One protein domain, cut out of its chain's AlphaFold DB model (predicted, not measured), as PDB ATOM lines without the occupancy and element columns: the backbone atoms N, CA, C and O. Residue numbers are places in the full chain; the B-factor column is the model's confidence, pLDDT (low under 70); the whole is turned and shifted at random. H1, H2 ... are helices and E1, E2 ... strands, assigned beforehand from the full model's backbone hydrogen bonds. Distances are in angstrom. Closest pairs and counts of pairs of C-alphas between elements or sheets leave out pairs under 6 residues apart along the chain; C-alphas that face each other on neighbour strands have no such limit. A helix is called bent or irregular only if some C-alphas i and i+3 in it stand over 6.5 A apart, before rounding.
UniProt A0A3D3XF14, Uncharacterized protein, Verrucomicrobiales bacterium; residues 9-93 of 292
ATOM      1  N   ARG A   9      32.916  36.174 -18.013       97.31
ATOM      2  CA  ARG A   9      31.581  36.496 -18.537       97.31
ATOM      3  C   ARG A   9      31.028  37.729 -17.862       97.31
ATOM      4  O   ARG A   9      31.217  37.919 -16.667       97.31
ATOM      5  N   MET A  10      30.315  38.534 -18.635       97.25
ATOM      6  CA  MET A  10      29.765  39.799 -18.182       97.25
ATOM      7  C   MET A  10      28.300  39.910 -18.585       97.25
ATOM      8  O   MET A  10      27.926  39.513 -19.689       97.25
ATOM      9  N   VAL A  11      27.486  40.463 -17.690       98.25
ATOM     10  CA  VAL A  11      26.162  41.001 -18.017       98.25
ATOM     11  C   VAL A  11      26.057  42.406 -17.449       98.25
ATOM     12  O   VAL A  11      26.652  42.718 -16.418       98.25
ATOM     13  N   ARG A  12      25.280  43.262 -18.103       98.06
ATOM     14  CA  ARG A  12      25.004  44.608 -17.610       98.06
ATOM     15  C   ARG A  12      23.570  45.002 -17.885       98.06
ATOM     16  O   ARG A  12      22.955  44.508 -18.828       98.06
ATOM     17  N   ASP A  13      23.075  45.933 -17.092       97.31
ATOM     18  CA  ASP A  13      21.905  46.723 -17.445       97.31
ATOM     19  C   ASP A  13      22.308  48.180 -17.731       97.31
ATOM     20  O   ASP A  13      23.457  48.474 -18.092       97.31
ATOM     21  N   LYS A  14      21.338  49.094 -17.633       96.94
ATOM     22  CA  LYS A  14      21.547  50.524 -17.876       96.94
ATOM     23  C   LYS A  14      22.491  51.176 -16.860       96.94
ATOM     24  O   LYS A  14      23.092  52.182 -17.207       96.94
ATOM     25  N   ARG A  15      22.609  50.633 -15.645       98.00
ATOM     26  CA  ARG A  15      23.390  51.205 -14.539       98.00
ATOM     27  C   ARG A  15      24.510  50.281 -14.075       98.00
ATOM     28  O   ARG A  15      25.630  50.741 -13.921       98.00
ATOM     29  N   TYR A  16      24.228  49.003 -13.849       98.75
ATOM     30  CA  TYR A  16      25.175  48.083 -13.225       98.75
ATOM     31  C   TYR A  16      25.799  47.120 -14.232       98.75
ATOM     32  O   TYR A  16      25.118  46.614 -15.129       98.75
ATOM     33  N   LYS A  17      27.080  46.811 -14.033       98.69
ATOM     34  CA  LYS A  17      27.830  45.777 -14.754       98.69
ATOM     35  C   LYS A  17      28.312  44.722 -13.772       98.69
ATOM     36  O   LYS A  17      28.911  45.056 -12.759       98.69
ATOM     37  N   TYR A  18      28.070  43.459 -14.093       98.75
ATOM     38  CA  TYR A  18      28.540  42.308 -13.335       98.75
ATOM     39  C   TYR A  18      29.501  41.477 -14.176       98.75
ATOM     40  O   TYR A  18      29.195  41.171 -15.330       98.75
ATOM     41  N   ILE A  19      30.618  41.065 -13.584       98.44
ATOM     42  CA  ILE A  19      31.618  40.194 -14.200       98.44
ATOM     43  C   ILE A  19      31.824  38.967 -13.309       98.44
ATOM     44  O   ILE A  19      31.927  39.077 -12.089       98.44
ATOM     45  N   ARG A  20      31.897  37.787 -13.927       98.00
ATOM     46  CA  ARG A  20      32.310  36.528 -13.297       98.00
ATOM     47  C   ARG A  20      33.663  36.116 -13.863       98.00
ATOM     48  O   ARG A  20      33.760  35.857 -15.065       98.00
ATOM     49  N   ASN A  21      34.652  35.972 -12.987       97.50
ATOM     50  CA  ASN A  21      35.942  35.369 -13.310       97.50
ATOM     51  C   ASN A  21      35.895  33.882 -12.937       97.50
ATOM     52  O   ASN A  21      35.819  33.524 -11.760       97.50
ATOM     53  N   TYR A  22      35.916  32.995 -13.936       96.62
ATOM     54  CA  TYR A  22      35.960  31.546 -13.692       96.62
ATOM     55  C   TYR A  22      37.380  31.054 -13.378       96.62
ATOM     56  O   TYR A  22      37.548  29.996 -12.777       96.62
ATOM     57  N   GLU A  23      38.398  31.846 -13.726       94.00
ATOM     58  CA  GLU A  23      39.813  31.558 -13.471       94.00
ATOM     59  C   GLU A  23      40.478  32.699 -12.669       94.00
ATOM     60  O   GLU A  23      41.410  33.351 -13.141       94.00
ATOM     61  N   PRO A  24      40.005  32.971 -11.437       93.69
ATOM     62  CA  PRO A  24      40.424  34.126 -10.633       93.69
ATOM     63  C   PRO A  24      41.892  34.070 -10.193       93.69
ATOM     64  O   PRO A  24      42.458  35.084  -9.806       93.69
ATOM     65  N   LEU A  25      42.544  32.906 -10.258       91.50
ATOM     66  CA  LEU A  25      43.968  32.775  -9.931       91.50
ATOM     67  C   LEU A  25      44.904  33.194 -11.073       91.50
ATOM     68  O   LEU A  25      46.116  33.056 -10.940       91.50
ATOM     69  N   LYS A  26      44.353  33.675 -12.192       92.00
ATOM     70  CA  LYS A  26      45.108  34.278 -13.291       92.00
ATOM     71  C   LYS A  26      45.083  35.792 -13.159       92.00
ATOM     72  O   LYS A  26      44.052  36.356 -12.800       92.00
ATOM     73  N   THR A  27      46.165  36.447 -13.560       91.56
ATOM     74  CA  THR A  27      46.248  37.913 -13.614       91.56
ATOM     75  C   THR A  27      45.197  38.547 -14.538       91.56
ATOM     76  O   THR A  27      44.721  37.896 -15.471       91.56
ATOM     77  N   PHE A  28      44.838  39.816 -14.297       90.38
ATOM     78  CA  PHE A  28      44.023  40.644 -15.208       90.38
ATOM     79  C   PHE A  28      44.597  40.714 -16.621       90.38
ATOM     80  O   PHE A  28      43.822  40.705 -17.579       90.38
ATOM     81  N   TYR A  29      45.925  40.707 -16.764       90.50
ATOM     82  CA  TYR A  29      46.557  40.681 -18.073       90.50
ATOM     83  C   TYR A  29      47.753  39.737 -18.149       90.50
ATOM     84  O   TYR A  29      48.875  40.041 -17.733       90.50
ATOM     85  N   GLN A  30      47.491  38.559 -18.711       92.19
ATOM     86  CA  GLN A  30      48.507  37.536 -18.935       92.19
ATOM     87  C   GLN A  30      49.491  37.982 -20.020       92.19
ATOM     88  O   GLN A  30      49.123  38.698 -20.951       92.19
ATOM     89  N   TYR A  31      50.742  37.533 -19.919       91.44
ATOM     90  CA  TYR A  31      51.738  37.799 -20.954       91.44
ATOM     91  C   TYR A  31      51.317  37.147 -22.279       91.44
ATOM     92  O   TYR A  31      51.090  35.931 -22.348       91.44
ATOM     93  N   MET A  32      51.260  37.962 -23.332       91.75
ATOM     94  CA  MET A  32      50.950  37.553 -24.700       91.75
ATOM     95  C   MET A  32      51.958  38.187 -25.665       91.75
ATOM     96  O   MET A  32      52.155  39.398 -25.664       91.75
ATOM     97  N   ASN A  33      52.571  37.400 -26.544       90.44
ATOM     98  CA  ASN A  33      53.669  37.813 -27.414       90.44
ATOM     99  C   ASN A  33      53.333  39.033 -28.288       90.44
ATOM    100  O   ASN A  33      54.210  39.844 -28.567       90.44
ATOM    101  N   THR A  34      52.085  39.173 -28.754       89.50
ATOM    102  CA  THR A  34      51.705  40.285 -29.648       89.50
ATOM    103  C   THR A  34      51.565  41.623 -28.898       89.50
ATOM    104  O   THR A  34      52.274  42.559 -29.271       89.50
ATOM    105  N   PRO A  35      50.728  41.757 -27.844       90.69
ATOM    106  CA  PRO A  35      50.643  42.995 -27.058       90.69
ATOM    107  C   PRO A  35      51.980  43.482 -26.491       90.69
ATOM    108  O   PRO A  35      52.249  44.681 -26.497       90.69
ATOM    109  N   GLU A  36      52.843  42.560 -26.064       91.44
ATOM    110  CA  GLU A  36      54.133  42.858 -25.419       91.44
ATOM    111  C   GLU A  36      55.151  43.496 -26.385       91.44
ATOM    112  O   GLU A  36      56.122  44.129 -25.967       91.44
ATOM    113  N   LYS A  37      54.920  43.407 -27.703       90.31
ATOM    114  CA  LYS A  37      55.734  44.108 -28.710       90.31
ATOM    115  C   LYS A  37      55.425  45.611 -28.768       90.31
ATOM    116  O   LYS A  37      56.304  46.383 -29.163       90.31
ATOM    117  N   GLY A  38      54.219  46.026 -28.369       93.69
ATOM    118  CA  GLY A  38      53.745  47.409 -28.451       93.69
ATOM    119  C   GLY A  38      54.374  48.339 -27.409       93.69
ATOM    120  O   GLY A  38      54.607  47.948 -26.267       93.69
ATOM    121  N   ALA A  39      54.610  49.601 -27.790       95.81
ATOM    122  CA  ALA A  39      55.212  50.613 -26.913       95.81
ATOM    123  C   ALA A  39      54.419  50.818 -25.611       95.81
ATOM    124  O   ALA A  39      55.013  50.913 -24.540       95.81
ATOM    125  N   THR A  40      53.084  50.801 -25.690       94.69
ATOM    126  CA  THR A  40      52.204  50.953 -24.525       94.69
ATOM    127  C   THR A  40      52.423  49.852 -23.492       94.69
ATOM    128  O   THR A  40      52.640  50.155 -22.325       94.69
ATOM    129  N   MET A  41      52.405  48.576 -23.897       94.81
ATOM    130  CA  MET A  41      52.554  47.472 -22.943       94.81
ATOM    131  C   MET A  41      53.966  47.422 -22.354       94.81
ATOM    132  O   MET A  41      54.114  47.205 -21.154       94.81
ATOM    133  N   LYS A  42      54.996  47.708 -23.164       93.75
ATOM    134  CA  LYS A  42      56.383  47.824 -22.684       93.75
ATOM    135  C   LYS A  42      56.521  48.885 -21.598       93.75
ATOM    136  O   LYS A  42      57.144  48.626 -20.571       93.75
ATOM    137  N   GLU A  43      55.917  50.053 -21.804       95.56
ATOM    138  CA  GLU A  43      55.971  51.128 -20.819       95.56
ATOM    139  C   GLU A  43      55.167  50.790 -19.559       95.56
ATOM    140  O   GLU A  43      55.662  50.987 -18.450       95.56
ATOM    141  N   LEU A  44      53.982  50.186 -19.699       95.31
ATOM    142  CA  LEU A  44      53.209  49.709 -18.551       95.31
ATOM    143  C   LEU A  44      53.984  48.658 -17.738       95.31
ATOM    144  O   LEU A  44      54.052  48.771 -16.517       95.31
ATOM    145  N   ARG A  45      54.633  47.683 -18.390       93.62
ATOM    146  CA  ARG A  45      55.492  46.675 -17.737       93.62
ATOM    147  C   ARG A  45      56.677  47.320 -17.014       93.62
ATOM    148  O   ARG A  45      56.960  46.956 -15.874       93.62
ATOM    149  N   ARG A  46      57.350  48.294 -17.640       95.19
ATOM    150  CA  ARG A  46      58.469  49.034 -17.031       95.19
ATOM    151  C   ARG A  46      58.018  49.805 -15.791       95.19
ATOM    152  O   ARG A  46      58.669  49.731 -14.749       95.19
ATOM    153  N   LEU A  47      56.904  50.531 -15.880       96.19
ATOM    154  CA  LEU A  47      56.346  51.280 -14.754       96.19
ATOM    155  C   LEU A  47      55.862  50.345 -13.637       96.19
ATOM    156  O   LEU A  47      56.102  50.642 -12.472       96.19
ATOM    157  N   HIS A  48      55.252  49.203 -13.974       95.25
ATOM    158  CA  HIS A  48      54.854  48.179 -13.004       95.25
ATOM    159  C   HIS A  48      56.071  47.647 -12.239       95.25
ATOM    160  O   HIS A  48      56.096  47.674 -11.013       95.25
ATOM    161  N   HIS A  49      57.115  47.237 -12.966       92.69
ATOM    162  CA  HIS A  49      58.327  46.671 -12.377       92.69
ATOM    163  C   HIS A  49      59.105  47.683 -11.522       92.69
ATOM    164  O   HIS A  49      59.685  47.323 -10.505       92.69
ATOM    165  N   THR A  50      59.093  48.961 -11.910       95.88
ATOM    166  CA  THR A  50      59.756  50.041 -11.156       95.88
ATOM    167  C   THR A  50      58.890  50.643 -10.045       95.88
ATOM    168  O   THR A  50      59.339  51.570  -9.379       95.88
ATOM    169  N   GLY A  51      57.661  50.150  -9.838       95.06
ATOM    170  CA  GLY A  51      56.747  50.647  -8.803       95.06
ATOM    171  C   GLY A  51      56.155  52.037  -9.076       95.06
ATOM    172  O   GLY A  51      55.647  52.672  -8.159       95.06
ATOM    173  N   ASN A  52      56.213  52.514 -10.323       96.06
ATOM    174  CA  ASN A  52      55.806  53.865 -10.723       96.06
ATOM    175  C   ASN A  52      54.419  53.931 -11.394       96.06
ATOM    176  O   ASN A  52      54.014  54.997 -11.860       96.06
ATOM    177  N   LEU A  53      53.684  52.816 -11.489       94.62
ATOM    178  CA  LEU A  53      52.289  52.838 -11.946       94.62
ATOM    179  C   LEU A  53      51.356  53.380 -10.864       94.62
ATOM    180  O   LEU A  53      51.466  53.031  -9.691       94.62
ATOM    181  N   LEU A  54      50.355  54.155 -11.291       91.31
ATOM    182  CA  LEU A  54      49.236  54.531 -10.428       91.31
ATOM    183  C   LEU A  54      48.535  53.273  -9.881       91.31
ATOM    184  O   LEU A  54      48.400  52.305 -10.634       91.31
ATOM    185  N   PRO A  55      48.014  53.277  -8.638       89.50
ATOM    186  CA  PRO A  55      47.449  52.080  -8.005       89.50
ATOM    187  C   PRO A  55      46.416  51.330  -8.858       89.50
ATOM    188  O   PRO A  55      46.496  50.112  -8.998       89.50
ATOM    189  N   PHE A  56      45.494  52.050  -9.503       85.25
ATOM    190  CA  PHE A  56      44.477  51.444 -10.368       85.25
ATOM    191  C   PHE A  56      45.058  50.840 -11.653       85.25
ATOM    192  O   PHE A  56      44.637  49.768 -12.072       85.25
ATOM    193  N   ALA A  57      46.066  51.476 -12.253       90.19
ATOM    194  CA  ALA A  57      46.774  50.903 -13.398       90.19
ATOM    195  C   ALA A  57      47.629  49.698 -12.978       90.19
ATOM    196  O   ALA A  57      47.774  48.741 -13.731       90.19
ATOM    197  N   ASN A  58      48.159  49.713 -11.753       91.75
ATOM    198  CA  ASN A  58      48.911  48.600 -11.193       91.75
ATOM    199  C   ASN A  58      48.023  47.366 -10.960       91.75
ATOM    200  O   ASN A  58      48.484  46.240 -11.138       91.75
ATOM    201  N   ALA A  59      46.738  47.567 -10.636       89.31
ATOM    202  CA  ALA A  59      45.776  46.483 -10.453       89.31
ATOM    203  C   ALA A  59      45.619  45.602 -11.709       89.31
ATOM    204  O   ALA A  59      45.379  44.401 -11.583       89.31
ATOM    205  N   TYR A  60      45.852  46.159 -12.902       89.94
ATOM    206  CA  TYR A  60      45.866  45.437 -14.180       89.94
ATOM    207  C   TYR A  60      46.918  44.314 -14.253       89.94
ATOM    208  O   TYR A  60      46.765  43.363 -15.017       89.94
ATOM    209  N   PHE A  61      47.968  44.396 -13.433       93.00
ATOM    210  CA  PHE A  61      49.020  43.385 -13.324       93.00
ATOM    211  C   PHE A  61      48.899  42.534 -12.055       93.00
ATOM    212  O   PHE A  61      49.796  41.746 -11.760       93.00
ATOM    213  N   SER A  62      47.797  42.656 -11.303       92.62
ATOM    214  CA  SER A  62      47.580  41.840 -10.101       92.62
ATOM    215  C   SER A  62      47.676  40.356 -10.447       92.62
ATOM    216  O   SER A  62      47.150  39.959 -11.487       92.62
ATOM    217  N   PRO A  63      48.292  39.516  -9.599       91.50
ATOM    218  CA  PRO A  63      48.467  38.090  -9.886       91.50
ATOM    219  C   PRO A  63      47.141  37.318  -9.897       91.50
ATOM    220  O   PRO A  63      47.057  36.238 -10.476       91.50
ATOM    221  N   THR A  64      46.097  37.878  -9.285       94.06
ATOM    222  CA  THR A  64      44.765  37.285  -9.165       94.06
ATOM    223  C   THR A  64      43.677  38.325  -9.419       94.06
ATOM    224  O   THR A  64      43.905  39.526  -9.266       94.06
ATOM    225  N   LYS A  65      42.475  37.848  -9.734       93.31
ATOM    226  CA  LYS A  65      41.232  38.617  -9.854       93.31
ATOM    227  C   LYS A  65      40.266  38.240  -8.726       93.31
ATOM    228  O   LYS A  65      40.328  37.116  -8.224       93.31
ATOM    229  N   PRO A  66      39.329  39.123  -8.356       95.31
ATOM    230  CA  PRO A  66      38.177  38.716  -7.560       95.31
ATOM    231  C   PRO A  66      37.317  37.707  -8.338       95.31
ATOM    232  O   PRO A  66      37.245  37.742  -9.565       95.31
ATOM    233  N   ASN A  67      36.622  36.815  -7.631       96.06
ATOM    234  CA  ASN A  67      35.705  35.854  -8.260       96.06
ATOM    235  C   ASN A  67      34.574  36.546  -9.027       96.06
ATOM    236  O   ASN A  67      34.112  36.065 -10.066       96.06
ATOM    237  N   GLU A  68      34.107  37.659  -8.474       98.00
ATOM    238  CA  GLU A  68      32.983  38.428  -8.972       98.00
ATOM    239  C   GLU A  68      33.305  39.913  -8.877       98.00
ATOM    240  O   GLU A  68      33.935  40.375  -7.924       98.00
ATOM    241  N   GLU A  69      32.849  40.655  -9.875       98.19
ATOM    242  CA  GLU A  69      32.960  42.103  -9.906       98.19
ATOM    243  C   GLU A  69      31.585  42.709 -10.154       98.19
ATOM    244  O   GLU A  69      30.805  42.192 -10.957       98.19
ATOM    245  N   LEU A  70      31.282  43.800  -9.458       98.75
ATOM    246  CA  LEU A  70      30.062  44.571  -9.636       98.75
ATOM    247  C   LEU A  70      30.411  46.054  -9.669       98.75
ATOM    248  O   LEU A  70      30.978  46.569  -8.716       98.75
ATOM    249  N   TYR A  71      30.010  46.747 -10.725       98.62
ATOM    250  CA  TYR A  71      30.272  48.172 -10.897       98.62
ATOM    251  C   TYR A  71      28.967  48.932 -11.104       98.62
ATOM    252  O   TYR A  71      28.099  48.486 -11.858       98.62
ATOM    253  N   ASP A  72      28.828  50.081 -10.444       98.50
ATOM    254  CA  ASP A  72      27.803  51.080 -10.754       98.50
ATOM    255  C   ASP A  72      28.365  52.037 -11.807       98.50
ATOM    256  O   ASP A  72      29.031  53.008 -11.469       98.50
ATOM    257  N   CYS A  73      28.102  51.776 -13.086       97.94
ATOM    258  CA  CYS A  73      28.678  52.534 -14.197       97.94
ATOM    259  C   CYS A  73      28.174  53.986 -14.287       97.94
ATOM    260  O   CYS A  73      28.707  54.756 -15.083       97.94
ATOM    261  N   ASN A  74      27.150  54.370 -13.512       97.69
ATOM    262  CA  ASN A  74      26.720  55.767 -13.425       97.69
ATOM    263  C   ASN A  74      27.567  56.543 -12.411       97.69
ATOM    264  O   ASN A  74      27.953  57.676 -12.679       97.69
ATOM    265  N   ALA A  75      27.818  55.946 -11.242       98.00
ATOM    266  CA  ALA A  75      28.630  56.559 -10.191       98.00
ATOM    267  C   ALA A  75      30.137  56.401 -10.453       98.00
ATOM    268  O   ALA A  75      30.926  57.254 -10.061       98.00
ATOM    269  N   ASP A  76      30.518  55.324 -11.135       97.19
ATOM    270  CA  ASP A  76      31.886  54.962 -11.480       97.19
ATOM    271  C   ASP A  76      31.982  54.541 -12.960       97.19
ATOM    272  O   ASP A  76      32.016  53.348 -13.282       97.19
ATOM    273  N   PRO A  77      32.022  55.514 -13.893       95.88
ATOM    274  CA  PRO A  77      32.125  55.237 -15.327       95.88
ATOM    275  C   PRO A  77      33.410  54.505 -15.738       95.88
ATOM    276  O   PRO A  77      33.484  53.983 -16.850       95.88
ATOM    277  N   HIS A  78      34.425  54.495 -14.870       94.31
ATOM    278  CA  HIS A  78      35.723  53.868 -15.113       94.31
ATOM    279  C   HIS A  78      35.859  52.487 -14.466       94.31
ATOM    280  O   HIS A  78      36.890  51.850 -14.664       94.31
ATOM    281  N   GLU A  79      34.832  52.015 -13.751       95.19
ATOM    282  CA  GLU A  79      34.788  50.678 -13.144       95.19
ATOM    283  C   GLU A  79      35.988  50.411 -12.215       95.19
ATOM    284  O   GLU A  79      36.585  49.336 -12.221       95.19
ATOM    285  N   LEU A  80      36.377  51.410 -11.423       92.75
ATOM    286  CA  LEU A  80      37.542  51.335 -10.538       92.75
ATOM    287  C   LEU A  80      37.211  50.739  -9.164       92.75
ATOM    288  O   LEU A  80      38.100  50.239  -8.474       92.75
ATOM    289  N   ASN A  81      35.945  50.792  -8.752       95.25
ATOM    290  CA  ASN A  81      35.479  50.395  -7.428       95.25
ATOM    291  C   ASN A  81      34.577  49.166  -7.528       95.25
ATOM    292  O   ASN A  81      33.378  49.273  -7.793       95.25
ATOM    293  N   ASN A  82      35.146  47.986  -7.280       97.19
ATOM    294  CA  ASN A  82      34.372  46.752  -7.238       97.19
ATOM    295  C   ASN A  82      33.459  46.716  -5.995       97.19
ATOM    296  O   ASN A  82      33.922  46.703  -4.857       97.19
ATOM    297  N   LEU A  83      32.149  46.653  -6.224       98.44
ATOM    298  CA  LEU A  83      31.084  46.631  -5.219       98.44
ATOM    299  C   LEU A  83      30.638  45.211  -4.832       98.44
ATOM    300  O   LEU A  83      29.689  45.075  -4.060       98.44
ATOM    301  N   ALA A  84      31.264  44.154  -5.363       98.06
ATOM    302  CA  ALA A  84      30.816  42.773  -5.159       98.06
ATOM    303  C   ALA A  84      30.792  42.357  -3.678       98.06
ATOM    304  O   ALA A  84      29.855  41.692  -3.241       98.06
ATOM    305  N   ASP A  85      31.759  42.818  -2.884       97.69
ATOM    306  CA  ASP A  85      31.819  42.508  -1.451       97.69
ATOM    307  C   ASP A  85      31.043  43.511  -0.583       97.69
ATOM    308  O   ASP A  85      30.945  43.343   0.633       97.69
ATOM    309  N   ASN A  86      30.450  44.552  -1.182       98.12
ATOM    310  CA  ASN A  86      29.705  45.567  -0.446       98.12
ATOM    311  C   ASN A  86      28.275  45.075  -0.118       98.12
ATOM    312  O   ASN A  86      27.455  44.904  -1.031       98.12
ATOM    313  N   PRO A  87      27.907  44.918   1.173       98.06
ATOM    314  CA  PRO A  87      26.592  44.409   1.568       98.06
ATOM    315  C   PRO A  87      25.413  45.237   1.041       98.06
ATOM    316  O   PRO A  87      24.349  44.671   0.774       98.06
ATOM    317  N   ALA A  88      25.598  46.548   0.840       98.31
ATOM    318  CA  ALA A  88      24.561  47.436   0.315       98.31
ATOM    319  C   ALA A  88      24.138  47.070  -1.121       98.31
ATOM    320  O   ALA A  88      22.989  47.290  -1.503       98.31
ATOM    321  N   PHE A  89      25.030  46.446  -1.897       98.31
ATOM    322  CA  PHE A  89      24.788  46.065  -3.292       98.31
ATOM    323  C   PHE A  89      24.468  44.574  -3.469       98.31
ATOM    324  O   PHE A  89      24.280  44.106  -4.594       98.31
ATOM    325  N   LYS A  90      24.311  43.817  -2.372       98.31
ATOM    326  CA  LYS A  90      24.047  42.367  -2.398       98.31
ATOM    327  C   LYS A  90      22.831  41.986  -3.248       98.31
ATOM    328  O   LYS A  90      22.849  40.957  -3.924       98.31
ATOM    329  N   ARG A  91      21.774  42.809  -3.237       98.38
ATOM    330  CA  ARG A  91      20.581  42.595  -4.074       98.38
ATOM    331  C   ARG A  91      20.933  42.624  -5.564       98.38
ATOM    332  O   ARG A  91      20.526  41.720  -6.293       98.38
ATOM    333  N   GLU A  92      21.688  43.631  -5.996       98.50
ATOM    334  CA  GLU A  92      22.077  43.802  -7.400       98.50
ATOM    335  C   GLU A  92      23.081  42.740  -7.841       98.50
ATOM    336  O   GLU A  92      22.902  42.139  -8.901       98.50
ATOM    337  N   LEU A  93      24.047  42.410  -6.979       98.62
ATOM    338  CA  LEU A  93      24.977  41.306  -7.200       98.62
ATOM    339  C   LEU A  93      24.234  39.991  -7.463       98.62
ATOM    340  O   LEU A  93      24.470  39.333  -8.472       98.62
TER     341      LEU A  93
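AT A GLANCE: This is residues 9 to 93 of the 292 residues of an uncharacterized protein of Verrucomicrobiales bacterium (UniProt A0A3D3XF14). A small antiparallel sheet with H3 across one face stands at one end of a stretched-out domain, and the helices H1 and H2 stand away from it toward the other end. Two stretches with no named element, residues 22 to 38 and residues 60 to 67, run between the sheet and the helices. The printed part has 85 residues with three named strands and three named helices, in the order E1, E2, H1, H2, E3, H3; the sheet order is E1, E2, E3. The class is mixed, helices and strands, with 38 residues, under half, in named elements. The whole is only just loose, close to compact, with a radius of gyration of the C-alphas of 14.7 A, and is elongated, spanning 42 by 25 by 21 A.

HOW THE PARTS SIT: E1, residues 9 to 12, and E2, residues 16 to 21, form a hairpin, antiparallel at 172 degrees, with N 11 and O 18 within hydrogen-bond range at 3.0 A. E3, residues 68 to 72, is the other neighbour of E2, antiparallel at 164 degrees, with N 19 and O 69 within range at 2.9 A. E1 and E3 are the edge strands. H3, residues 87 to 93, is on the sheet, over E3, at a height over the sheet of 9.3 A. It runs across the strands, at 82 degrees to E3 on the local plane. The closest C-alphas of H3 and E3 are those of Leu 93 and Leu 70, 6.5 A apart. H3 is irregular: C-alphas 88 and 91 are 7.7 A apart. H1, residues 39 to 49, and H2, residues 55 to 59, are close but not clearly touching; their closest C-alphas, those of His 48 and Asn 58, are 6.2 A apart. Neither H1 nor H2 is on the sheet, and both are apart from H3. In H1 and H2 every O i to N i+4 pair is within hydrogen-bond range; in H3 1 of 3 is, beside 2 of 4 O i to N i+3 pairs.

IN THESE COORDINATES: E1 begins with C-alpha 9 at (31.581, 36.496, -18.537) and is 10.5 A long. E2 is 16.7 A long from C-alpha 16 to C-alpha 21. H1 measures 15.4 A, from C-alpha 39 at (55.212, 50.613, -26.913) to C-alpha 49. H2 measures 6.3 A, E3 13.8 A and H3 9.4 A; H3 ends with C-alpha 93 at (24.977, 41.306, -7.200).

THE WHOLE: The two C-alphas farthest apart, those of Lys 37 and Arg 91, are 43.0 A from each other. The printed part has no cut. The links from E2 to H1, 17 residues, and from E3 to H3, 14 residues, are long. The mean pLDDT of the printed part is 95.0, and no printed residue is under 70.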